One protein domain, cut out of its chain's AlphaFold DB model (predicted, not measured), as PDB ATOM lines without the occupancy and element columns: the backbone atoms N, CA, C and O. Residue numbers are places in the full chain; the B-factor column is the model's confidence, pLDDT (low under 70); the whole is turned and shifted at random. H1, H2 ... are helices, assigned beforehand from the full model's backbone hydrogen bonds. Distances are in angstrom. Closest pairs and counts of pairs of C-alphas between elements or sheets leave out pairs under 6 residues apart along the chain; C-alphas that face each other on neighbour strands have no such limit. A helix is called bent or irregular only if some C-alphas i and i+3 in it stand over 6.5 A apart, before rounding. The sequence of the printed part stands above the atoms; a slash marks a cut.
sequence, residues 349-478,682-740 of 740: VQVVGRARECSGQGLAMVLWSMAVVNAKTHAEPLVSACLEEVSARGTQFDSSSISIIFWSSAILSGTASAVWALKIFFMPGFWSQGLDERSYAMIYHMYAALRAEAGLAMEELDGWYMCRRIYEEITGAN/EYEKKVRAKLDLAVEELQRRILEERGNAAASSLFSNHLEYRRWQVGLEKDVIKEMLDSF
ATOM      1  N   VAL A 349      99.179 280.035 289.934       95.75
ATOM      2  CA  VAL A 349     100.305 280.968 290.119       95.75
ATOM      3  C   VAL A 349     100.914 280.858 291.517       95.75
ATOM      4  O   VAL A 349     102.136 280.729 291.646       95.75
ATOM      5  N   GLN A 350     100.090 280.895 292.568       96.25
ATOM      6  CA  GLN A 350     100.586 280.816 293.947       96.25
ATOM      7  C   GLN A 350     101.210 279.452 294.252       96.25
ATOM      8  O   GLN A 350     102.279 279.388 294.864       96.25
ATOM      9  N   VAL A 351     100.587 278.363 293.796       95.88
ATOM     10  CA  VAL A 351     101.078 277.001 294.040       95.88
ATOM     11  C   VAL A 351     102.384 276.743 293.290       95.88
ATOM     12  O   VAL A 351     103.289 276.161 293.879       95.88
ATOM     13  N   VAL A 352     102.559 277.238 292.058       95.12
ATOM     14  CA  VAL A 352     103.851 277.154 291.340       95.12
ATOM     15  C   VAL A 352     104.980 277.807 292.145       95.12
ATOM     16  O   VAL A 352     106.077 277.256 292.226       95.12
ATOM     17  N   GLY A 353     104.721 278.954 292.780       90.81
ATOM     18  CA  GLY A 353     105.708 279.638 293.623       90.81
ATOM     19  C   GLY A 353     106.007 278.936 294.954       90.81
ATOM     20  O   GLY A 353     107.075 279.152 295.521       90.81
ATOM     21  N   ARG A 354     105.089 278.093 295.448       93.69
ATOM     22  CA  ARG A 354     105.137 277.482 296.793       93.69
ATOM     23  C   ARG A 354     105.109 275.947 296.777       93.69
ATOM     24  O   ARG A 354     104.920 275.335 297.823       93.69
ATOM     25  N   ALA A 355     105.319 275.304 295.626       92.81
ATOM     26  CA  ALA A 355     105.090 273.863 295.438       92.81
ATOM     27  C   ALA A 355     105.830 272.976 296.459       92.81
ATOM     28  O   ALA A 355     105.280 271.990 296.955       92.81
ATOM     29  N   ARG A 356     107.050 273.373 296.838       92.31
ATOM     30  CA  ARG A 356     107.879 272.694 297.846       92.31
ATOM     31  C   ARG A 356     107.295 272.733 299.264       92.31
ATOM     32  O   ARG A 356     107.574 271.847 300.066       92.31
ATOM     33  N   GLU A 357     106.511 273.760 299.583       93.12
ATOM     34  CA  GLU A 357     105.861 273.952 300.889       93.12
ATOM     35  C   GLU A 357     104.492 273.260 300.967       93.12
ATOM     36  O   GLU A 357     103.915 273.126 302.048       93.12
ATOM     37  N   CYS A 358     103.944 272.827 299.832       92.12
ATOM     38  CA  CYS A 358     102.672 272.121 299.775       92.12
ATOM     39  C   CYS A 358     102.826 270.655 300.208       92.12
ATOM     40  O   CYS A 358     103.801 269.974 299.876       92.12
ATOM     41  N   SER A 359     101.821 270.119 300.904       92.25
ATOM     42  CA  SER A 359     101.718 268.672 301.115       92.25
ATOM     43  C   SER A 359     101.428 267.953 299.792       92.25
ATOM     44  O   SER A 359     100.882 268.555 298.864       92.25
ATOM     45  N   GLY A 360     101.760 266.660 299.704       90.00
ATOM     46  CA  GLY A 360     101.457 265.865 298.509       90.00
ATOM     47  C   GLY A 360      99.961 265.829 298.194       90.00
ATOM     48  O   GLY A 360      99.565 266.104 297.063       90.00
ATOM     49  N   GLN A 361      99.135 265.649 299.228       89.88
ATOM     50  CA  GLN A 361      97.679 265.733 299.126       89.88
ATOM     51  C   GLN A 361      97.205 267.109 298.635       89.88
ATOM     52  O   GLN A 361      96.315 267.185 297.792       89.88
ATOM     53  N   GLY A 362      97.802 268.203 299.121       91.50
ATOM     54  CA  GLY A 362      97.447 269.556 298.688       91.50
ATOM     55  C   GLY A 362      97.720 269.781 297.199       91.50
ATOM     56  O   GLY A 362      96.857 270.295 296.489       91.50
ATOM     57  N   LEU A 363      98.878 269.332 296.701       96.19
ATOM     58  CA  LEU A 363      99.204 269.386 295.269       96.19
ATOM     59  C   LEU A 363      98.246 268.525 294.434       96.19
ATOM     60  O   LEU A 363      97.763 268.973 293.394       96.19
ATOM     61  N   ALA A 364      97.935 267.317 294.911       95.44
ATOM     62  CA  ALA A 364      96.990 266.417 294.263       95.44
ATOM     63  C   ALA A 364      95.578 267.025 294.178       95.44
ATOM     64  O   ALA A 364      94.955 266.959 293.125       95.44
ATOM     65  N   MET A 365      95.088 267.676 295.239       95.25
ATOM     66  CA  MET A 365      93.782 268.350 295.260       95.25
ATOM     67  C   MET A 365      93.682 269.484 294.228       95.25
ATOM     68  O   MET A 365      92.672 269.590 293.522       95.25
ATOM     69  N   VAL A 366      94.726 270.312 294.107       97.50
ATOM     70  CA  VAL A 366      94.774 271.395 293.109       97.50
ATOM     71  C   VAL A 366      94.802 270.818 291.694       97.50
ATOM     72  O   VAL A 366      93.986 271.194 290.858       97.50
ATOM     73  N   LEU A 367      95.689 269.859 291.415       97.12
ATOM     74  CA  LEU A 367      95.781 269.269 290.078       97.12
ATOM     75  C   LEU A 367      94.516 268.497 289.687       97.12
ATOM     76  O   LEU A 367      94.044 268.640 288.559       97.12
ATOM     77  N   TRP A 368      93.932 267.744 290.623       97.25
ATOM     78  CA  TRP A 368      92.680 267.029 290.394       97.25
ATOM     79  C   TRP A 368      91.555 267.986 290.031       97.25
ATOM     80  O   TRP A 368      90.843 267.751 289.059       97.25
ATOM     81  N   SER A 369      91.404 269.075 290.786       96.00
ATOM     82  CA  SER A 369      90.337 270.042 290.532       96.00
ATOM     83  C   SER A 369      90.519 270.752 289.200       96.00
ATOM     84  O   SER A 369      89.561 270.805 288.433       96.00
ATOM     85  N   MET A 370      91.734 271.197 288.870       97.12
ATOM     86  CA  MET A 370      92.028 271.781 287.558       97.12
ATOM     87  C   MET A 370      91.731 270.805 286.417       97.12
ATOM     88  O   MET A 370      91.118 271.194 285.424       97.12
ATOM     89  N   ALA A 371      92.099 269.528 286.562       95.94
ATOM     90  CA  ALA A 371      91.773 268.495 285.582       95.94
ATOM     91  C   ALA A 371      90.256 268.265 285.485       95.94
ATOM     92  O   ALA A 371      89.711 268.181 284.389       95.94
ATOM     93  N   VAL A 372      89.544 268.225 286.610       94.69
ATOM     94  CA  VAL A 372      88.087 268.049 286.650       94.69
ATOM     95  C   VAL A 372      87.354 269.188 285.952       94.69
ATOM     96  O   VAL A 372      86.496 268.910 285.112       94.69
ATOM     97  N   VAL A 373      87.704 270.443 286.254       95.38
ATOM     98  CA  VAL A 373      87.056 271.625 285.660       95.38
ATOM     99  C   VAL A 373      87.645 272.023 284.303       95.38
ATOM    100  O   VAL A 373      87.203 273.003 283.707       95.38
ATOM    101  N   ASN A 374      88.634 271.266 283.812       94.62
ATOM    102  CA  ASN A 374      89.354 271.516 282.562       94.62
ATOM    103  C   ASN A 374      90.013 272.912 282.504       94.62
ATOM    104  O   ASN A 374      90.036 273.559 281.457       94.62
ATOM    105  N   ALA A 375      90.557 273.379 283.632       95.00
ATOM    106  CA  ALA A 375      91.294 274.636 283.719       95.00
ATOM    107  C   ALA A 375      92.701 274.458 283.128       95.00
ATOM    108  O   ALA A 375      93.565 273.817 283.723       95.00
ATOM    109  N   LYS A 376      92.927 275.013 281.933       90.69
ATOM    110  CA  LYS A 376      94.186 274.842 281.183       90.69
ATOM    111  C   LYS A 376      95.196 275.956 281.419       90.69
ATOM    112  O   LYS A 376      96.397 275.747 281.234       90.69
ATOM    113  N   THR A 377      94.727 277.135 281.810       94.19
ATOM    114  CA  THR A 377      95.586 278.296 282.028       94.19
ATOM    115  C   THR A 377      96.600 277.987 283.130       94.19
ATOM    116  O   THR A 377      96.253 277.602 284.240       94.19
ATOM    117  N   HIS A 378      97.883 278.046 282.754       94.69
ATOM    118  CA  HIS A 378      99.050 277.764 283.610       94.69
ATOM    119  C   HIS A 378      99.122 276.336 284.169       94.69
ATOM    120  O   HIS A 378      99.923 276.056 285.064       94.69
ATOM    121  N   ALA A 379      98.380 275.405 283.566       94.38
ATOM    122  CA  ALA A 379      98.394 274.013 283.974       94.38
ATOM    123  C   ALA A 379      99.745 273.325 283.702       94.38
ATOM    124  O   ALA A 379     100.212 272.584 284.558       94.38
ATOM    125  N   GLU A 380     100.424 273.589 282.572       95.88
ATOM    126  CA  GLU A 380     101.727 272.947 282.297       95.88
ATOM    127  C   GLU A 380     102.821 273.343 283.313       95.88
ATOM    128  O   GLU A 380     103.454 272.440 283.861       95.88
ATOM    129  N   PRO A 381     103.045 274.639 283.641       96.44
ATOM    130  CA  PRO A 381     103.988 275.018 284.698       96.44
ATOM    131  C   PRO A 381     103.673 274.389 286.056       96.44
ATOM    132  O   PRO A 381     104.593 273.968 286.759       96.44
ATOM    133  N   LEU A 382     102.389 274.314 286.418       97.19
ATOM    134  CA  LEU A 382     101.951 273.698 287.666       97.19
ATOM    135  C   LEU A 382     102.217 272.190 287.675       97.19
ATOM    136  O   LEU A 382     102.808 271.686 288.625       97.19
ATOM    137  N   VAL A 383     101.824 271.477 286.616       97.56
ATOM    138  CA  VAL A 383     102.080 270.038 286.467       97.56
ATOM    139  C   VAL A 383     103.575 269.747 286.541       97.56
ATOM    140  O   VAL A 383     103.988 268.876 287.304       97.56
ATOM    141  N   SER A 384     104.387 270.512 285.810       96.56
ATOM    142  CA  SER A 384     105.842 270.406 285.854       96.56
ATOM    143  C   SER A 384     106.376 270.560 287.278       96.56
ATOM    144  O   SER A 384     107.167 269.729 287.724       96.56
ATOM    145  N   ALA A 385     105.943 271.594 288.009       95.81
ATOM    146  CA  ALA A 385     106.372 271.825 289.389       95.81
ATOM    147  C   ALA A 385     105.975 270.663 290.314       95.81
ATOM    148  O   ALA A 385     106.797 270.185 291.090       95.81
ATOM    149  N   CYS A 386     104.744 270.158 290.196       96.50
ATOM    150  CA  CYS A 386     104.265 269.027 290.988       96.50
ATOM    151  C   CYS A 386     105.031 267.730 290.691       96.50
ATOM    152  O   CYS A 386     105.433 267.042 291.627       96.50
ATOM    153  N   LEU A 387     105.253 267.389 289.417       97.06
ATOM    154  CA  LEU A 387     105.991 266.180 289.038       97.06
ATOM    155  C   LEU A 387     107.473 266.267 289.435       97.06
ATOM    156  O   LEU A 387     108.040 265.273 289.884       97.06
ATOM    157  N   GLU A 388     108.104 267.440 289.334       95.00
ATOM    158  CA  GLU A 388     109.470 267.622 289.841       95.00
ATOM    159  C   GLU A 388     109.530 267.410 291.363       95.00
ATOM    160  O   GLU A 388     110.420 266.711 291.844       95.00
ATOM    161  N   GLU A 389     108.560 267.931 292.122       95.38
ATOM    162  CA  GLU A 389     108.475 267.706 293.570       95.38
ATOM    163  C   GLU A 389     108.267 266.226 293.914       95.38
ATOM    164  O   GLU A 389     108.969 265.701 294.779       95.38
ATOM    165  N   VAL A 390     107.381 265.511 293.211       94.81
ATOM    166  CA  VAL A 390     107.227 264.054 293.389       94.81
ATOM    167  C   VAL A 390     108.545 263.334 293.087       94.81
ATOM    168  O   VAL A 390     108.960 262.470 293.854       94.81
ATOM    169  N   SER A 391     109.260 263.720 292.027       93.81
ATOM    170  CA  SER A 391     110.566 263.135 291.705       93.81
ATOM    171  C   SER A 391     111.631 263.428 292.771       93.81
ATOM    172  O   SER A 391     112.469 262.573 293.057       93.81
ATOM    173  N   ALA A 392     111.613 264.621 293.369       91.75
ATOM    174  CA  ALA A 392     112.615 265.058 294.338       91.75
ATOM    175  C   ALA A 392     112.382 264.503 295.752       91.75
ATOM    176  O   ALA A 392     113.340 264.235 296.479       91.75
ATOM    177  N   ARG A 393     111.120 264.349 296.165       90.88
ATOM    178  CA  ARG A 393     110.734 263.970 297.535       90.88
ATOM    179  C   ARG A 393     109.637 262.902 297.576       90.88
ATOM    180  O   ARG A 393     108.813 262.899 298.487       90.88
ATOM    181  N   GLY A 394     109.654 261.971 296.620       82.81
ATOM    182  CA  GLY A 394     108.610 260.956 296.416       82.81
ATOM    183  C   GLY A 394     108.252 260.122 297.647       82.81
ATOM    184  O   GLY A 394     107.085 259.819 297.843       82.81
ATOM    185  N   THR A 395     109.194 259.856 298.559       84.62
ATOM    186  CA  THR A 395     108.918 259.128 299.817       84.62
ATOM    187  C   THR A 395     107.995 259.879 300.786       84.62
ATOM    188  O   THR A 395     107.589 259.317 301.797       84.62
ATOM    189  N   GLN A 396     107.725 261.167 300.545       87.00
ATOM    190  CA  GLN A 396     106.798 261.987 301.333       87.00
ATOM    191  C   GLN A 396     105.384 262.026 300.741       87.00
ATOM    192  O   GLN A 396     104.512 262.681 301.311       87.00
ATOM    193  N   PHE A 397     105.166 261.388 299.591       88.88
ATOM    194  CA  PHE A 397     103.869 261.314 298.941       88.88
ATOM    195  C   PHE A 397     103.280 259.925 299.147       88.88
ATOM    196  O   PHE A 397     103.969 258.920 299.001       88.88
ATOM    197  N   ASP A 398     101.997 259.877 299.477       87.00
ATOM    198  CA  ASP A 398     101.231 258.639 299.443       87.00
ATOM    199  C   ASP A 398     100.878 258.245 297.995       87.00
ATOM    200  O   ASP A 398     100.842 259.081 297.082       87.00
ATOM    201  N   SER A 399     100.592 256.957 297.800       86.25
ATOM    202  CA  SER A 399     100.233 256.358 296.511       86.25
ATOM    203  C   SER A 399      99.063 257.065 295.819       86.25
ATOM    204  O   SER A 399      99.104 257.275 294.604       86.25
ATOM    205  N   SER A 400      98.046 257.478 296.583       87.06
ATOM    206  CA  SER A 400      96.856 258.152 296.055       87.06
ATOM    207  C   SER A 400      97.192 259.553 295.539       87.06
ATOM    208  O   SER A 400      96.766 259.934 294.449       87.06
ATOM    209  N   SER A 401      98.008 260.316 296.268       90.50
ATOM    210  CA  SER A 401      98.490 261.625 295.822       90.50
ATOM    211  C   SER A 401      99.290 261.512 294.523       90.50
ATOM    212  O   SER A 401      99.061 262.284 293.592       90.50
ATOM    213  N   ILE A 402     100.197 260.533 294.418       92.56
ATOM    214  CA  ILE A 402     101.006 260.339 293.205       92.56
ATOM    215  C   ILE A 402     100.125 259.956 292.011       92.56
ATOM    216  O   ILE A 402     100.266 260.535 290.932       92.56
ATOM    217  N   SER A 403      99.192 259.019 292.186       93.19
ATOM    218  CA  SER A 403      98.324 258.563 291.098       93.19
ATOM    219  C   SER A 403      97.376 259.660 290.601       93.19
ATOM    220  O   SER A 403      97.199 259.813 289.390       93.19
ATOM    221  N   ILE A 404      96.858 260.505 291.502       94.25
ATOM    222  CA  ILE A 404      96.103 261.717 291.154       94.25
ATOM    223  C   ILE A 404      96.956 262.700 290.352       94.25
ATOM    224  O   ILE A 404      96.478 263.242 289.349       94.25
ATOM    225  N   ILE A 405      98.205 262.934 290.761       96.00
ATOM    226  CA  ILE A 405      99.115 263.829 290.039       96.00
ATOM    227  C   ILE A 405      99.370 263.289 288.630       96.00
ATOM    228  O   ILE A 405      99.239 264.052 287.675       96.00
ATOM    229  N   PHE A 406      99.643 261.992 288.458       96.06
ATOM    230  CA  PHE A 406      99.824 261.380 287.134       96.06
ATOM    231  C   PHE A 406      98.585 261.500 286.245       96.06
ATOM    232  O   PHE A 406      98.688 261.940 285.098       96.06
ATOM    233  N   TRP A 407      97.414 261.157 286.780       96.62
ATOM    234  CA  TRP A 407      96.144 261.274 286.067       96.62
ATOM    235  C   TRP A 407      95.876 262.711 285.612       96.62
ATOM    236  O   TRP A 407      95.588 262.962 284.441       96.62
ATOM    237  N   SER A 408      96.051 263.669 286.521       96.94
ATOM    238  CA  SER A 408      95.846 265.089 286.231       96.94
ATOM    239  C   SER A 408      96.868 265.608 285.220       96.94
ATOM    240  O   SER A 408      96.514 266.375 284.330       96.94
ATOM    241  N   SER A 409      98.123 265.155 285.307       96.44
ATOM    242  CA  SER A 409      99.206 265.528 284.385       96.44
ATOM    243  C   SER A 409      98.919 265.072 282.957       96.44
ATOM    244  O   SER A 409      99.060 265.859 282.015       96.44
ATOM    245  N   ALA A 410      98.446 263.832 282.803       95.00
ATOM    246  CA  ALA A 410      98.021 263.291 281.519       95.00
ATOM    247  C   ALA A 410      96.898 264.136 280.907       95.00
ATOM    248  O   ALA A 410      96.951 264.502 279.733       95.00
ATOM    249  N   ILE A 411      95.902 264.509 281.713       94.81
ATOM    250  CA  ILE A 411      94.753 265.304 281.271       94.81
ATOM    251  C   ILE A 411      95.159 266.726 280.886       94.81
ATOM    252  O   ILE A 411      94.792 267.193 279.806       94.81
ATOM    253  N   LEU A 412      95.911 267.403 281.749       94.19
ATOM    254  CA  LEU A 412      96.173 268.836 281.646       94.19
ATOM    255  C   LEU A 412      97.316 269.180 280.693       94.19
ATOM    256  O   LEU A 412      97.213 270.157 279.956       94.19
ATOM    257  N   SER A 413      98.397 268.398 280.713       91.88
ATOM    258  CA  SER A 413      99.645 268.753 280.023       91.88
ATOM    259  C   SER A 413     100.142 267.704 279.029       91.88
ATOM    260  O   SER A 413     101.072 267.982 278.274       91.88
ATOM    261  N   GLY A 414      99.552 266.503 279.026       88.94
ATOM    262  CA  GLY A 414      99.991 265.416 278.156       88.94
ATOM    263  C   GLY A 414     101.475 265.109 278.363       88.94
ATOM    264  O   GLY A 414     101.900 264.784 279.471       88.94
ATOM    265  N   THR A 415     102.276 265.257 277.309       89.00
ATOM    266  CA  THR A 415     103.723 264.971 277.318       89.00
ATOM    267  C   THR A 415     104.622 266.152 277.688       89.00
ATOM    268  O   THR A 415     105.841 265.981 277.731       89.00
ATOM    269  N   ALA A 416     104.068 267.329 278.007       89.62
ATOM    270  CA  ALA A 416     104.849 268.539 278.298       89.62
ATOM    271  C   ALA A 416     105.907 268.353 279.403       89.62
ATOM    272  O   ALA A 416     106.994 268.913 279.304       89.62
ATOM    273  N   SER A 417     105.605 267.536 280.415       89.19
ATOM    274  CA  SER A 417     106.515 267.204 281.521       89.19
ATOM    275  C   SER A 417     106.836 265.708 281.579       89.19
ATOM    276  O   SER A 417     106.997 265.126 282.655       89.19
ATOM    277  N   ALA A 418     106.949 265.074 280.406       94.00
ATOM    278  CA  ALA A 418     107.265 263.652 280.275       94.00
ATOM    279  C   ALA A 418     108.590 263.259 280.955       94.00
ATOM    280  O   ALA A 418     108.670 262.152 281.485       94.00
ATOM    281  N   VAL A 419     109.590 264.159 281.010       94.94
ATOM    282  CA  VAL A 419     110.870 263.918 281.717       94.94
ATOM    283  C   VAL A 419     110.613 263.468 283.149       94.94
ATOM    284  O   VAL A 419     111.113 262.432 283.585       94.94
ATOM    285  N   TRP A 420     109.815 264.244 283.880       96.06
ATOM    286  CA  TRP A 420     109.559 264.004 285.293       96.06
ATOM    287  C   TRP A 420     108.676 262.777 285.502       96.06
ATOM    288  O   TRP A 420     108.970 261.967 286.378       96.06
ATOM    289  N   ALA A 421     107.654 262.590 284.660       95.56
ATOM    290  CA  ALA A 421     106.793 261.410 284.703       95.56
ATOM    291  C   ALA A 421     107.592 260.102 284.530       95.56
ATOM    292  O   ALA A 421     107.484 259.199 285.358       95.56
ATOM    293  N   LEU A 422     108.445 260.029 283.502       95.44
ATOM    294  CA  LEU A 422     109.310 258.870 283.260       95.44
ATOM    295  C   LEU A 422     110.324 258.679 284.393       95.44
ATOM    296  O   LEU A 422     110.555 257.556 284.836       95.44
ATOM    297  N   LYS A 423     110.890 259.775 284.914       95.19
ATOM    298  CA  LYS A 423     111.846 259.714 286.023       95.19
ATOM    299  C   LYS A 423     111.220 259.089 287.268       95.19
ATOM    300  O   LYS A 423     111.886 258.303 287.933       95.19
ATOM    301  N   ILE A 424     109.955 259.402 287.557       94.44
ATOM    302  CA  ILE A 424     109.204 258.814 288.674       94.44
ATOM    303  C   ILE A 424     108.922 257.326 288.432       94.44
ATOM    304  O   ILE A 424     109.183 256.529 289.330       94.44
ATOM    305  N   PHE A 425     108.465 256.924 287.237       93.38
ATOM    306  CA  PHE A 425     108.241 255.501 286.913       93.38
ATOM    307  C   PHE A 425     109.484 254.638 287.129       93.38
ATOM    308  O   PHE A 425     109.383 253.473 287.509       93.38
ATOM    309  N   PHE A 426     110.663 255.214 286.905       92.62
ATOM    310  CA  PHE A 426     111.935 254.519 287.039       92.62
ATOM    311  C   PHE A 426     112.571 254.630 288.428       92.62
ATOM    312  O   PHE A 426     113.637 254.039 288.636       92.62
ATOM    313  N   MET A 427     111.932 255.327 289.380       89.94
ATOM    314  CA  MET A 427     112.414 255.402 290.757       89.94
ATOM    315  C   MET A 427     112.459 254.002 291.390       89.94
ATOM    316  O   MET A 427     111.494 253.238 291.280       89.94
ATOM    317  N   PRO A 428     113.552 253.652 292.092       86.69
ATOM    318  CA  PRO A 428     113.646 252.375 292.786       86.69
ATOM    319  C   PRO A 428     112.482 252.182 293.763       86.69
ATOM    320  O   PRO A 428     112.232 253.035 294.614       86.69
ATOM    321  N   GLY A 429     111.788 251.053 293.642       84.12
ATOM    322  CA  GLY A 429     110.686 250.679 294.528       84.12
ATOM    323  C   GLY A 429     109.352 251.393 294.271       84.12
ATOM    324  O   GLY A 429     108.418 251.202 295.046       84.12
ATOM    325  N   PHE A 430     109.227 252.184 293.196       88.06
ATOM    326  CA  PHE A 430     107.968 252.857 292.853       88.06
ATOM    327  C   PHE A 430     106.809 251.865 292.663       88.06
ATOM    328  O   PHE A 430     105.741 252.034 293.244       88.06
ATOM    329  N   TRP A 431     107.022 250.788 291.908       87.56
ATOM    330  CA  TRP A 431     105.986 249.775 291.665       87.56
ATOM    331  C   TRP A 431     105.743 248.840 292.858       87.56
ATOM    332  O   TRP A 431     104.706 248.187 292.925       87.56
ATOM    333  N   SER A 432     106.645 248.822 293.844       82.94
ATOM    334  CA  SER A 432     106.533 247.993 295.050       82.94
ATOM    335  C   SER A 432     105.935 248.732 296.257       82.94
ATOM    336  O   SER A 432     105.908 248.184 297.355       82.94
ATOM    337  N   GLN A 433     105.452 249.970 296.098       78.00
ATOM    338  CA  GLN A 433     104.937 250.799 297.204       78.00
ATOM    339  C   GLN A 433     103.489 250.477 297.637       78.00
ATOM    340  O   GLN A 433     102.874 251.261 298.357       78.00
ATOM    341  N   GLY A 434     102.928 249.343 297.199       78.38
ATOM    342  CA  GLY A 434     101.560 248.934 297.544       78.38
ATOM    343  C   GLY A 434     100.482 249.811 296.899       78.38
ATOM    344  O   GLY A 434      99.593 250.301 297.589       78.38
ATOM    345  N   LEU A 435     100.581 250.050 295.586       86.12
ATOM    346  CA  LEU A 435      99.550 250.756 294.816       86.12
ATOM    347  C   LEU A 435      98.234 249.955 294.808       86.12
ATOM    348  O   LEU A 435      98.248 248.749 294.562       86.12
ATOM    349  N   ASP A 436      97.109 250.632 295.040       86.81
ATOM    350  CA  ASP A 436      95.766 250.052 294.916       86.81
ATOM    351  C   ASP A 436      95.265 250.058 293.457       86.81
ATOM    352  O   ASP A 436      95.866 250.664 292.561       86.81
ATOM    353  N   GLU A 437      94.147 249.371 293.199       87.31
ATOM    354  CA  GLU A 437      93.565 249.259 291.853       87.31
ATOM    355  C   GLU A 437      93.265 250.636 291.237       87.31
ATOM    356  O   GLU A 437      93.574 250.911 290.071       87.31
ATOM    357  N   ARG A 438      92.728 251.550 292.049       85.81
ATOM    358  CA  ARG A 438      92.433 252.918 291.627       85.81
ATOM    359  C   ARG A 438      93.698 253.643 291.175       85.81
ATOM    360  O   ARG A 438      93.695 254.265 290.111       85.81
ATOM    361  N   SER A 439      94.784 253.530 291.931       89.94
ATOM    362  CA  SER A 439      96.059 254.159 291.603       89.94
ATOM    363  C   SER A 439      96.626 253.629 290.292       89.94
ATOM    364  O   SER A 439      97.043 254.426 289.451       89.94
ATOM    365  N   TYR A 440      96.572 252.314 290.060       92.88
ATOM    366  CA  TYR A 440      96.999 251.719 288.791       92.88
ATOM    367  C   TYR A 440      96.205 252.258 287.593       92.88
ATOM    368  O   TYR A 440      96.807 252.652 286.589       92.88
ATOM    369  N   ALA A 441      94.875 252.337 287.698       91.06
ATOM    370  CA  ALA A 441      94.037 252.867 286.622       91.06
ATOM    371  C   ALA A 441      94.250 254.372 286.379       91.06
ATOM    372  O   ALA A 441      94.213 254.840 285.239       91.06
ATOM    373  N   MET A 442      94.507 255.143 287.435       92.81
ATOM    374  CA  MET A 442      94.831 256.565 287.324       92.81
ATOM    375  C   MET A 442      96.189 256.781 286.641       92.81
ATOM    376  O   MET A 442      96.276 257.571 285.700       92.81
ATOM    377  N   ILE A 443      97.215 256.008 287.016       94.75
ATOM    378  CA  ILE A 443      98.548 256.059 286.392       94.75
ATOM    379  C   ILE A 443      98.500 255.645 284.911       94.75
ATOM    380  O   ILE A 443      99.214 256.232 284.092       94.75
ATOM    381  N   TYR A 444      97.610 254.717 284.530       94.62
ATOM    382  CA  TYR A 444      97.430 254.311 283.129       94.62
ATOM    383  C   TYR A 444      97.171 255.494 282.179       94.62
ATOM    384  O   TYR A 444      97.599 255.462 281.029       94.62
ATOM    385  N   HIS A 445      96.537 256.576 282.643       93.94
ATOM    386  CA  HIS A 445      96.277 257.746 281.798       93.94
ATOM    387  C   HIS A 445      97.576 258.410 281.326       93.94
ATOM    388  O   HIS A 445      97.662 258.829 280.172       93.94
ATOM    389  N   MET A 446      98.602 258.463 282.182       94.56
ATOM    390  CA  MET A 446      99.914 258.991 281.800       94.56
ATOM    391  C   MET A 446     100.610 258.066 280.800       94.56
ATOM    392  O   MET A 446     101.172 258.530 279.813       94.56
ATOM    393  N   TYR A 447     100.520 256.759 281.028       92.94
ATOM    394  CA  TYR A 447     100.996 255.734 280.106       92.94
ATOM    395  C   TYR A 447     100.362 255.879 278.713       92.94
ATOM    396  O   TYR A 447     101.069 255.953 277.707       92.94
ATOM    397  N   ALA A 448      99.037 256.000 278.655       91.19
ATOM    398  CA  ALA A 448      98.293 256.192 277.420       91.19
ATOM    399  C   ALA A 448      98.677 257.508 276.717       91.19
ATOM    400  O   ALA A 448      98.911 257.507 275.508       91.19
ATOM    401  N   ALA A 449      98.818 258.607 277.469       91.75
ATOM    402  CA  ALA A 449      99.260 259.897 276.935       91.75
ATOM    403  C   ALA A 449     100.671 259.817 276.328       91.75
ATOM    404  O   ALA A 449     100.869 260.232 275.190       91.75
ATOM    405  N   LEU A 450     101.638 259.228 277.041       91.38
ATOM    406  CA  LEU A 450     103.010 259.049 276.550       91.38
ATOM    407  C   LEU A 450     103.056 258.176 275.291       91.38
ATOM    408  O   LEU A 450     103.766 258.510 274.343       91.38
ATOM    409  N   ARG A 451     102.258 257.101 275.228       89.19
ATOM    410  CA  ARG A 451     102.180 256.263 274.025       89.19
ATOM    411  C   ARG A 451     101.627 257.038 272.830       89.19
ATOM    412  O   ARG A 451     102.247 257.040 271.771       89.19
ATOM    413  N   ALA A 452     100.474 257.688 272.989       87.25
ATOM    414  CA  ALA A 452      99.760 258.320 271.878       87.25
ATOM    415  C   ALA A 452     100.378 259.648 271.418       87.25
ATOM    416  O   ALA A 452     100.276 260.008 270.248       87.25
ATOM    417  N   GLU A 453     100.985 260.408 272.331       88.50
ATOM    418  CA  GLU A 453     101.489 261.754 272.041       88.50
ATOM    419  C   GLU A 453     103.019 261.797 271.876       88.50
ATOM    420  O   GLU A 453     103.508 262.683 271.178       88.50
ATOM    421  N   ALA A 454     103.772 260.859 272.474       88.19
ATOM    422  CA  ALA A 454     105.236 260.769 272.346       88.19
ATOM    423  C   ALA A 454     105.733 259.511 271.605       88.19
ATOM    424  O   ALA A 454     106.922 259.414 271.317       88.19
ATOM    425  N   GLY A 455     104.864 258.547 271.281       87.50
ATOM    426  CA  GLY A 455     105.227 257.374 270.476       87.50
ATOM    427  C   GLY A 455     106.109 256.336 271.184       87.50
ATOM    428  O   GLY A 455     106.505 255.357 270.554       87.50
ATOM    429  N   LEU A 456     106.396 256.502 272.478       88.81
ATOM    430  CA  LEU A 456     107.174 255.548 273.277       88.81
ATOM    431  C   LEU A 456     106.447 254.206 273.382       88.81
ATOM    432  O   LEU A 456     105.260 254.212 273.674       88.81
ATOM    433  N   ALA A 457     107.137 253.077 273.201       88.75
ATOM    434  CA  ALA A 457     106.571 251.733 273.364       88.75
ATOM    435  C   ALA A 457     106.383 251.409 274.856       88.75
ATOM    436  O   ALA A 457     107.177 250.705 275.479       88.75
ATOM    437  N   MET A 458     105.356 252.013 275.456       88.81
ATOM    438  CA  MET A 458     105.069 251.922 276.887       88.81
ATOM    439  C   MET A 458     104.785 250.489 277.342       88.81
ATOM    440  O   MET A 458     105.016 250.158 278.499       88.81
ATOM    441  N   GLU A 459     104.335 249.639 276.426       87.94
ATOM    442  CA  GLU A 459     104.109 248.213 276.623       87.94
ATOM    443  C   GLU A 459     105.343 247.405 277.023       87.94
ATOM    444  O   GLU A 459     105.218 246.344 277.635       87.94
ATOM    445  N   GLU A 460     106.531 247.930 276.728       89.12
ATOM    446  CA  GLU A 460     107.806 247.327 277.099       89.12
ATOM    447  C   GLU A 460     108.342 247.837 278.447       89.12
ATOM    448  O   GLU A 460     109.430 247.418 278.854       89.12
ATOM    449  N   LEU A 461     107.612 248.738 279.124       90.69
ATOM    450  CA  LEU A 461     107.989 249.318 280.415       90.69
ATOM    451  C   LEU A 461     107.260 248.647 281.587       90.69
ATOM    452  O   LEU A 461     106.092 248.256 281.491       90.69
ATOM    453  N   ASP A 462     107.947 248.566 282.723       89.31
ATOM    454  CA  ASP A 462     107.401 247.986 283.946       89.31
ATOM    455  C   ASP A 462     106.118 248.685 284.437       89.31
ATOM    456  O   ASP A 462     105.913 249.884 284.271       89.31
ATOM    457  N   GLY A 463     105.206 247.924 285.036       89.38
ATOM    458  CA  GLY A 463     103.909 248.425 285.502       89.38
ATOM    459  C   GLY A 463     102.842 248.648 284.416       89.38
ATOM    460  O   GLY A 463     101.657 248.628 284.757       89.38
ATOM    461  N   TRP A 464     103.188 248.765 283.121       90.56
ATOM    462  CA  TRP A 464     102.203 248.977 282.040       90.56
ATOM    463  C   TRP A 464     101.098 247.919 282.033       90.56
ATOM    464  O   TRP A 464      99.916 248.260 282.041       90.56
ATOM    465  N   TYR A 465     101.477 246.636 282.041       89.38
ATOM    466  CA  TYR A 465     100.519 245.530 281.976       89.38
ATOM    467  C   TYR A 465      99.516 245.587 283.132       89.38
ATOM    468  O   TYR A 465      98.314 245.433 282.918       89.38
ATOM    469  N   MET A 466     100.000 245.868 284.346       90.88
ATOM    470  CA  MET A 466      99.155 245.967 285.533       90.88
ATOM    471  C   MET A 466      98.219 247.180 285.451       90.88
ATOM    472  O   MET A 466      97.009 247.027 285.613       90.88
ATOM    473  N   CYS A 467      98.760 248.360 285.120       93.00
ATOM    474  CA  CYS A 467      97.991 249.584 284.894       93.00
ATOM    475  C   CYS A 467      96.879 249.386 283.858       93.00
ATOM    476  O   CYS A 467      95.726 249.731 284.113       93.00
ATOM    477  N   ARG A 468      97.220 248.811 282.701       91.38
ATOM    478  CA  ARG A 468      96.285 248.576 281.600       91.38
ATOM    479  C   ARG A 468      95.198 247.586 281.993       91.38
ATOM    480  O   ARG A 468      94.026 247.896 281.815       91.38
ATOM    481  N   ARG A 469      95.567 246.427 282.550       91.44
ATOM    482  CA  ARG A 469      94.610 245.393 282.975       91.44
ATOM    483  C   ARG A 469      93.586 245.961 283.955       91.44
ATOM    484  O   ARG A 469      92.389 245.823 283.735       91.44
ATOM    485  N   ILE A 470      94.055 246.647 284.997       91.62
ATOM    486  CA  ILE A 470      93.180 247.218 286.027       91.62
ATOM    487  C   ILE A 470      92.303 248.336 285.450       91.62
ATOM    488  O   ILE A 470      91.104 248.387 285.719       91.62
ATOM    489  N   TYR A 471      92.863 249.208 284.605       91.38
ATOM    490  CA  TYR A 471      92.071 250.213 283.897       91.38
ATOM    491  C   TYR A 471      90.964 249.569 283.048       91.38
ATOM    492  O   TYR A 471      89.812 250.009 283.087       91.38
ATOM    493  N   GLU A 472      91.288 248.520 282.291       89.44
ATOM    494  CA  GLU A 472      90.332 247.794 281.457       89.44
ATOM    495  C   GLU A 472      89.221 247.145 282.291       89.44
ATOM    496  O   GLU A 472      88.056 247.247 281.904       89.44
ATOM    497  N   GLU A 473      89.556 246.536 283.429       89.06
ATOM    498  CA  GLU A 473      88.599 245.918 284.357       89.06
ATOM    499  C   GLU A 473      87.637 246.953 284.953       89.06
ATOM    500  O   GLU A 473      86.418 246.801 284.827       89.06
ATOM    501  N   ILE A 474      88.163 248.048 285.514       85.25
ATOM    502  CA  ILE A 474      87.341 249.084 286.157       85.25
ATOM    503  C   ILE A 474      86.428 249.774 285.139       85.25
ATOM    504  O   ILE A 474      85.237 249.974 285.388       85.25
ATOM    505  N   THR A 475      86.963 250.136 283.972       85.00
ATOM    506  CA  THR A 475      86.166 250.818 282.942       85.00
ATOM    507  C   THR A 475      85.190 249.873 282.233       85.00
ATOM    508  O   THR A 475      84.150 250.312 281.746       85.00
ATOM    509  N   GLY A 476      85.484 248.570 282.182       81.25
ATOM    510  CA  GLY A 476      84.642 247.572 281.521       81.25
ATOM    511  C   GLY A 476      83.374 247.209 282.290       81.25
ATOM    512  O   GLY A 476      82.378 246.837 281.668       81.25
ATOM    513  N   ALA A 477      83.384 247.350 283.618       73.50
ATOM    514  CA  ALA A 477      82.267 246.974 284.483       73.50
ATOM    515  C   ALA A 477      81.007 247.846 284.300       73.50
ATOM    516  O   ALA A 477      79.906 247.410 284.636       73.50
ATOM    517  N   ASN A 478      81.141 249.054 283.741       67.19
ATOM    518  CA  ASN A 478      80.072 250.050 283.686       67.19
ATOM    519  C   ASN A 478      79.673 250.379 282.241       67.19
ATOM    520  O   ASN A 478      80.427 251.022 281.517       67.19
ATOM    521  N   GLU A 682     115.174 245.143 277.217       92.31
ATOM    522  CA  GLU A 682     116.263 245.899 276.574       92.31
ATOM    523  C   GLU A 682     115.805 247.301 276.143       92.31
ATOM    524  O   GLU A 682     116.580 248.258 276.222       92.31
ATOM    525  N   TYR A 683     114.535 247.447 275.753       92.25
ATOM    526  CA  TYR A 683     113.948 248.748 275.456       92.25
ATOM    527  C   TYR A 683     113.871 249.630 276.701       92.25
ATOM    528  O   TYR A 683     114.333 250.767 276.654       92.25
ATOM    529  N   GLU A 684     113.392 249.114 277.835       93.12
ATOM    530  CA  GLU A 684     113.336 249.887 279.077       93.12
ATOM    531  C   GLU A 684     114.734 250.331 279.528       93.12
ATOM    532  O   GLU A 684     114.920 251.494 279.887       93.12
ATOM    533  N   LYS A 685     115.749 249.460 279.434       93.50
ATOM    534  CA  LYS A 685     117.147 249.849 279.701       93.50
ATOM    535  C   LYS A 685     117.602 250.994 278.788       93.50
ATOM    536  O   LYS A 685     118.232 251.937 279.267       93.50
ATOM    537  N   LYS A 686     117.263 250.938 277.492       94.88
ATOM    538  CA  LYS A 686     117.562 252.002 276.516       94.88
ATOM    539  C   LYS A 686     116.843 253.307 276.868       94.88
ATOM    540  O   LYS A 686     117.471 254.363 276.816       94.88
ATOM    541  N   VAL A 687     115.561 253.251 277.239       94.31
ATOM    542  CA  VAL A 687     114.775 254.430 277.639       94.31
ATOM    543  C   VAL A 687     115.345 255.050 278.914       94.31
ATOM    544  O   VAL A 687     115.567 256.256 278.930       94.31
ATOM    545  N   ARG A 688     115.659 254.246 279.940       95.00
ATOM    546  CA  ARG A 688     116.285 254.711 281.192       95.00
ATOM    547  C   ARG A 688     117.605 255.437 280.928       95.00
ATOM    548  O   ARG A 688     117.752 256.581 281.335       95.00
ATOM    549  N   ALA A 689     118.514 254.829 280.162       95.19
ATOM    550  CA  ALA A 689     119.811 255.436 279.851       95.19
ATOM    551  C   ALA A 689     119.682 256.766 279.086       95.19
ATOM    552  O   ALA A 689     120.417 257.717 279.343       95.19
ATOM    553  N   LYS A 690     118.739 256.849 278.142       95.81
ATOM    554  CA  LYS A 690     118.468 258.090 277.408       95.81
ATOM    555  C   LYS A 690     117.800 259.152 278.269       95.81
ATOM    556  O   LYS A 690     118.114 260.328 278.114       95.81
ATOM    557  N   LEU A 691     116.906 258.742 279.165       95.81
ATOM    558  CA  LEU A 691     116.277 259.644 280.115       95.81
ATOM    559  C   LEU A 691     117.310 260.232 281.078       95.81
ATOM    560  O   LEU A 691     117.249 261.425 281.345       95.81
ATOM    561  N   ASP A 692     118.266 259.438 281.561       94.94
ATOM    562  CA  ASP A 692     119.335 259.935 282.435       94.94
ATOM    563  C   ASP A 692     120.133 261.051 281.740       94.94
ATOM    564  O   ASP A 692     120.283 262.139 282.297       94.94
ATOM    565  N   LEU A 693     120.534 260.840 280.478       95.69
ATOM    566  CA  LEU A 693     121.197 261.866 279.661       95.69
ATOM    567  C   LEU A 693     120.315 263.104 279.446       95.69
ATOM    568  O   LEU A 693     120.796 264.234 279.519       95.69
ATOM    569  N   ALA A 694     119.021 262.903 279.194       95.12
ATOM    570  CA  ALA A 694     118.059 263.984 279.029       95.12
ATOM    571  C   ALA A 694     117.918 264.815 280.320       95.12
ATOM    572  O   ALA A 694     117.937 266.042 280.283       95.12
ATOM    573  N   VAL A 695     117.838 264.166 281.484       94.88
ATOM    574  CA  VAL A 695     117.763 264.838 282.789       94.88
ATOM    575  C   VAL A 695     119.049 265.614 283.084       94.88
ATOM    576  O   VAL A 695     118.963 266.750 283.554       94.88
ATOM    577  N   GLU A 696     120.223 265.046 282.799       95.00
ATOM    578  CA  GLU A 696     121.511 265.741 282.937       95.00
ATOM    579  C   GLU A 696     121.581 266.984 282.042       95.00
ATOM    580  O   GLU A 696     121.960 268.066 282.498       95.00
ATOM    581  N   GLU A 697     121.159 266.859 280.785       94.75
ATOM    582  CA  GLU A 697     121.132 267.961 279.826       94.75
ATOM    583  C   GLU A 697     120.145 269.062 280.241       94.75
ATOM    584  O   GLU A 697     120.481 270.248 280.203       94.75
ATOM    585  N   LEU A 698     118.954 268.687 280.719       94.06
ATOM    586  CA  LEU A 698     117.983 269.623 281.282       94.06
ATOM    587  C   LEU A 698     118.584 270.383 282.472       94.06
ATOM    588  O   LEU A 698     118.501 271.610 282.529       94.06
ATOM    589  N   GLN A 699     119.233 269.680 283.403       92.94
ATOM    590  CA  GLN A 699     119.884 270.299 284.560       92.94
ATOM    591  C   GLN A 699     121.022 271.241 284.151       92.94
ATOM    592  O   GLN A 699     121.150 272.323 284.729       92.94
ATOM    593  N   ARG A 700     121.814 270.869 283.139       94.00
ATOM    594  CA  ARG A 700     122.876 271.713 282.578       94.00
ATOM    595  C   ARG A 700     122.307 273.006 281.991       94.00
ATOM    596  O   ARG A 700     122.751 274.081 282.389       94.00
ATOM    597  N   ARG A 701     121.289 272.918 281.122       93.06
ATOM    598  CA  ARG A 701     120.610 274.090 280.525       93.06
ATOM    599  C   ARG A 701     119.981 274.985 281.597       93.06
ATOM    600  O   ARG A 701     120.109 276.207 281.532       93.06
ATOM    601  N   ILE A 702     119.367 274.387 282.622       89.06
ATOM    602  CA  ILE A 702     118.818 275.126 283.768       89.06
ATOM    603  C   ILE A 702     119.915 275.887 284.522       89.06
ATOM    604  O   ILE A 702     119.717 277.045 284.890       89.06
ATOM    605  N   LEU A 703     121.065 275.256 284.772       85.81
ATOM    606  CA  LEU A 703     122.165 275.870 285.516       85.81
ATOM    607  C   LEU A 703     122.812 277.029 284.745       85.81
ATOM    608  O   LEU A 703     123.081 278.076 285.337       85.81
ATOM    609  N   GLU A 704     123.032 276.852 283.442       84.81
ATOM    610  CA  GLU A 704     123.591 277.881 282.558       84.81
ATOM    611  C   GLU A 704     122.707 279.126 282.529       84.81
ATOM    612  O   GLU A 704     123.189 280.238 282.765       84.81
ATOM    613  N   GLU A 705     121.396 278.945 282.362       77.88
ATOM    614  CA  GLU A 705     120.481 280.079 282.308       77.88
ATOM    615  C   GLU A 705     120.207 280.689 283.685       77.88
ATOM    616  O   GLU A 705     120.031 281.898 283.783       77.88
ATOM    617  N   ARG A 706     120.247 279.918 284.782       68.75
ATOM    618  CA  ARG A 706     120.204 280.493 286.142       68.75
ATOM    619  C   ARG A 706     121.379 281.436 286.394       68.75
ATOM    620  O   ARG A 706     121.187 282.479 287.020       68.75
ATOM    621  N   GLY A 707     122.567 281.094 285.890       62.25
ATOM    622  CA  GLY A 707     123.736 281.975 285.921       62.25
ATOM    623  C   GLY A 707     123.496 283.284 285.161       62.25
ATOM    624  O   GLY A 707     123.821 284.357 285.670       62.25
ATOM    625  N   ASN A 708     122.851 283.205 283.994       61.16
ATOM    626  CA  ASN A 708     122.506 284.365 283.167       61.16
ATOM    627  C   ASN A 708     121.370 285.211 283.771       61.16
ATOM    628  O   ASN A 708     121.451 286.438 283.780       61.16
ATOM    629  N   ALA A 709     120.328 284.576 284.309       61.22
ATOM    630  CA  ALA A 709     119.135 285.224 284.848       61.22
ATOM    631  C   ALA A 709     119.397 285.953 286.172       61.22
ATOM    632  O   ALA A 709     118.879 287.054 286.376       61.22
ATOM    633  N   ALA A 710     120.252 285.396 287.042       57.06
ATOM    634  CA  ALA A 710     120.711 286.075 288.256       57.06
ATOM    635  C   ALA A 710     121.499 287.364 287.947       57.06
ATOM    636  O   ALA A 710     121.541 288.270 288.777       57.06
ATOM    637  N   ALA A 711     122.091 287.462 286.751       55.38
ATOM    638  CA  ALA A 711     122.823 288.639 286.294       55.38
ATOM    639  C   ALA A 711     121.951 289.674 285.553       55.38
ATOM    640  O   ALA A 711     122.371 290.826 285.441       55.38
ATOM    641  N   SER A 712     120.766 289.300 285.047       55.91
ATOM    642  CA  SER A 712     119.990 290.116 284.092       55.91
ATOM    643  C   SER A 712     118.537 290.424 284.479       55.91
ATOM    644  O   SER A 712     117.867 291.133 283.731       55.91
ATOM    645  N   SER A 713     118.032 289.930 285.619       66.62
ATOM    646  CA  SER A 713     116.602 290.037 285.988       66.62
ATOM    647  C   SER A 713     115.664 289.482 284.900       66.62
ATOM    648  O   SER A 713     114.598 290.036 284.651       66.62
ATOM    649  N   LEU A 714     116.073 288.385 284.249       70.94
ATOM    650  CA  LEU A 714     115.415 287.816 283.064       70.94
ATOM    651  C   LEU A 714     113.947 287.400 283.284       70.94
ATOM    652  O   LEU A 714     113.166 287.412 282.338       70.94
ATOM    653  N   PHE A 715     113.574 287.027 284.513       79.06
ATOM    654  CA  PHE A 715     112.225 286.576 284.868       79.06
ATOM    655  C   PHE A 715     111.626 287.478 285.944       79.06
ATOM    656  O   PHE A 715     112.270 287.743 286.962       79.06
ATOM    657  N   SER A 716     110.383 287.915 285.745       73.94
ATOM    658  CA  SER A 716     109.693 288.819 286.670       73.94
ATOM    659  C   SER A 716     109.046 288.096 287.856       73.94
ATOM    660  O   SER A 716     108.804 288.715 288.893       73.94
ATOM    661  N   ASN A 717     108.776 286.789 287.738       82.00
ATOM    662  CA  ASN A 717     108.171 285.965 288.789       82.00
ATOM    663  C   ASN A 717     108.455 284.454 288.600       82.00
ATOM    664  O   ASN A 717     108.994 284.018 287.580       82.00
ATOM    665  N   HIS A 718     108.068 283.640 289.593       84.75
ATOM    666  CA  HIS A 718     108.254 282.180 289.578       84.75
ATOM    667  C   HIS A 718     107.529 281.474 288.426       84.75
ATOM    668  O   HIS A 718     108.030 280.477 287.906       84.75
ATOM    669  N   LEU A 719     106.370 281.981 288.012       89.06
ATOM    670  CA  LEU A 719     105.574 281.394 286.943       89.06
ATOM    671  C   LEU A 719     106.252 281.552 285.577       89.06
ATOM    672  O   LEU A 719     106.282 280.595 284.807       89.06
ATOM    673  N   GLU A 720     106.824 282.719 285.275       88.81
ATOM    674  CA  GLU A 720     107.581 282.945 284.036       88.81
ATOM    675  C   GLU A 720     108.807 282.043 283.948       88.81
ATOM    676  O   GLU A 720     109.001 281.370 282.934       88.81
ATOM    677  N   TYR A 721     109.578 281.963 285.038       88.38
ATOM    678  CA  TYR A 721     110.684 281.016 285.143       88.38
ATOM    679  C   TYR A 721     110.198 279.587 284.878       88.38
ATOM    680  O   TYR A 721     110.833 278.831 284.142       88.38
ATOM    681  N   ARG A 722     109.036 279.214 285.431       90.94
ATOM    682  CA  ARG A 722     108.532 277.855 285.273       90.94
ATOM    683  C   ARG A 722     108.012 277.552 283.870       90.94
ATOM    684  O   ARG A 722     108.264 276.462 283.371       90.94
ATOM    685  N   ARG A 723     107.367 278.506 283.197       92.94
ATOM    686  CA  ARG A 723     106.991 278.374 281.776       92.94
ATOM    687  C   ARG A 723     108.212 278.166 280.888       92.94
ATOM    688  O   ARG A 723     108.184 277.307 280.013       92.94
ATOM    689  N   TRP A 724     109.277 278.926 281.128       93.00
ATOM    690  CA  TRP A 724     110.535 278.747 280.412       93.00
ATOM    691  C   TRP A 724     111.124 277.349 280.644       93.00
ATOM    692  O   TRP A 724     111.486 276.672 279.683       93.00
ATOM    693  N   GLN A 725     111.136 276.874 281.895       91.69
ATOM    694  CA  GLN A 725     111.619 275.530 282.216       91.69
ATOM    695  C   GLN A 725     110.805 274.435 281.505       91.69
ATOM    696  O   GLN A 725     111.394 273.499 280.974       91.69
ATOM    697  N   VAL A 726     109.477 274.569 281.424       94.25
ATOM    698  CA  VAL A 726     108.625 273.645 280.649       94.25
ATOM    699  C   VAL A 726     108.994 273.641 279.162       94.25
ATOM    700  O   VAL A 726     108.962 272.591 278.526       94.25
ATOM    701  N   GLY A 727     109.382 274.790 278.600       94.50
ATOM    702  CA  GLY A 727     109.925 274.862 277.240       94.50
ATOM    703  C   GLY A 727     111.157 273.970 277.065       94.50
ATOM    704  O   GLY A 727     111.191 273.141 276.160       94.50
ATOM    705  N   LEU A 728     112.116 274.058 277.994       94.06
ATOM    706  CA  LEU A 728     113.296 273.189 277.986       94.06
ATOM    707  C   LEU A 728     112.953 271.707 278.176       94.06
ATOM    708  O   LEU A 728     113.561 270.859 277.528       94.06
ATOM    709  N   GLU A 729     111.995 271.383 279.048       94.81
ATOM    710  CA  GLU A 729     111.524 270.005 279.249       94.81
ATOM    711  C   GLU A 729     111.001 269.398 277.941       94.81
ATOM    712  O   GLU A 729     111.350 268.264 277.604       94.81
ATOM    713  N   LYS A 730     110.215 270.168 277.175       94.94
ATOM    714  CA  LYS A 730     109.695 269.763 275.861       94.94
ATOM    715  C   LYS A 730     110.816 269.549 274.847       94.94
ATOM    716  O   LYS A 730     110.814 268.525 274.162       94.94
ATOM    717  N   ASP A 731     111.766 270.479 274.767       94.94
ATOM    718  CA  ASP A 731     112.892 270.395 273.830       94.94
ATOM    719  C   ASP A 731     113.755 269.161 274.108       94.94
ATOM    720  O   ASP A 731     114.027 268.367 273.210       94.94
ATOM    721  N   VAL A 732     114.116 268.948 275.372       94.56
ATOM    722  CA  VAL A 732     114.957 267.825 275.794       94.56
ATOM    723  C   VAL A 732     114.257 266.479 275.584       94.56
ATOM    724  O   VAL A 732     114.891 265.522 275.136       94.56
ATOM    725  N   ILE A 733     112.948 266.380 275.846       93.25
ATOM    726  CA  ILE A 733     112.191 265.159 275.528       93.25
ATOM    727  C   ILE A 733     112.145 264.918 274.034       93.25
ATOM    728  O   ILE A 733     112.330 263.783 273.605       93.25
ATOM    729  N   LYS A 734     111.923 265.957 273.234       93.75
ATOM    730  CA  LYS A 734     111.916 265.818 271.783       93.75
ATOM    731  C   LYS A 734     113.267 265.320 271.267       93.75
ATOM    732  O   LYS A 734     113.295 264.351 270.521       93.75
ATOM    733  N   GLU A 735     114.374 265.896 271.729       95.06
ATOM    734  CA  GLU A 735     115.732 265.437 271.397       95.06
ATOM    735  C   GLU A 735     115.968 263.977 271.826       95.06
ATOM    736  O   GLU A 735     116.552 263.181 271.083       95.06
ATOM    737  N   MET A 736     115.470 263.593 273.007       94.06
ATOM    738  CA  MET A 736     115.514 262.209 273.475       94.06
ATOM    739  C   MET A 736     114.741 261.280 272.530       94.06
ATOM    740  O   MET A 736     115.269 260.230 272.161       94.06
ATOM    741  N   LEU A 737     113.525 261.656 272.124       90.00
ATOM    742  CA  LEU A 737     112.662 260.883 271.225       90.00
ATOM    743  C   LEU A 737     113.253 260.763 269.814       90.00
ATOM    744  O   LEU A 737     113.313 259.661 269.276       90.00
ATOM    745  N   ASP A 738     113.783 261.854 269.262       91.62
ATOM    746  CA  ASP A 738     114.406 261.897 267.930       91.62
ATOM    747  C   ASP A 738     115.660 261.007 267.837       91.62
ATOM    748  O   ASP A 738     116.085 260.616 266.751       91.62
ATOM    749  N   SER A 739     116.262 260.654 268.976       88.19
ATOM    750  CA  SER A 739     117.432 259.775 269.017       88.19
ATOM    751  C   SER A 739     117.104 258.271 268.946       88.19
ATOM    752  O   SER A 739     118.039 257.460 269.016       88.19
ATOM    753  N   PHE A 740     115.823 257.860 268.978       83.69
ATOM    754  CA  PHE A 740     115.404 256.446 269.107       83.69
ATOM    755  C   PHE A 740     115.661 255.550 267.908       83.69
ATOM    756  O   PHE A 740     115.536 256.000 266.755       83.69
TER     757      PHE A 740
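Overview. This is residues 349 to 478 and 682 to 740 of the 740 residues of a protein of Pyrodinium bahamense (UniProt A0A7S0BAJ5). The longest helix, H8, and H9, which folds back beside it, make a long helical hairpin along one side of a body of helices; H9 packs on H1 and H3 with its first part, residues 718 to 726, and on H5 farther along, with residues 729 to 733. Behind H9 lies an up-and-down bundle of H2, H3 and H4, each running against the one before it, with H6 packed on H4 and H7 at the far end on H6. The printed part has 189 residues with nine named helices, H1 to H9 in chain order, and no named strand: its class is all helix. It is compact, with a radius of gyration of the C-alphas of 16.3 A, and its outline is elongated, spanning 57 by 37 by 27 A.

Along the chain. H8, residues 682 to 712, is 45.0 A long, from C-alpha 682 at (116.263, 245.899, 276.574) to C-alpha 712 at (119.990, 290.116, 284.092). H9, residues 718 to 738, measures 30.3 A and ends with C-alpha 738 at (114.406, 261.897, 267.930). H5 is residues 418 to 425. H3, residues 379 to 396, has a kink of 52 degrees near residue 390 and measures 22.7 A. H1 is residues 349 to 357, starting with C-alpha 349 at (100.305, 280.968, 290.119). H2 is residues 360 to 373 and H4 residues 399 to 413. H6, residues 437 to 454, measures 25.5 A, and H7 is residues 464 to 476. H1 and H3 are irregular: C-alphas 353 and 356 are 8.4 A apart, and C-alphas 392 and 395 are 8.9 A apart.

Arrangement. H8, with residues 690 to 702 alone, touches H9 in a hairpin, closest at the C-alphas of Ala 694 and Val 732, 5.9 A; their tilt of 36 degrees is only just steep. H3 is the hub, touching five helices. With residues 380 to 385 alone it touches H9, about perpendicular at 82 degrees, closest at the C-alphas of Pro 381 and Arg 723, 5.4 A. H3 and H4 form a hairpin at a shallow tilt of 21 degrees. H2 and H4 touch, closest at the C-alphas of Ala 364 and Ser 401, 5.3 A. H4 and H6 touch, closest at the C-alphas of Ala 410 and Met 446, 4.7 A. H6 and H7 touch, closest at the C-alphas of Ala 441 and Tyr 471, 4.3 A. H7 and H8 are apart. Every O i to N i+4 pair is within hydrogen-bond range in H2, H4, H5, H7 and H9; H1 has 3 of 5, H3 and H6 12 of 14 each, and H8 26 of 27.

Size, cuts and confidence. The two C-alphas farthest apart, of Ala 477 and Ala 711, are 58.2 A apart. Residues 479 to 681 are not printed, and C-alphas 478 and 682 are 37.1 A apart across the cut. The link from H5 to H6, 11 residues, is long. Mean pLDDT of the printed part is 90.0; residue 478 and residues 706 to 713 are under 70.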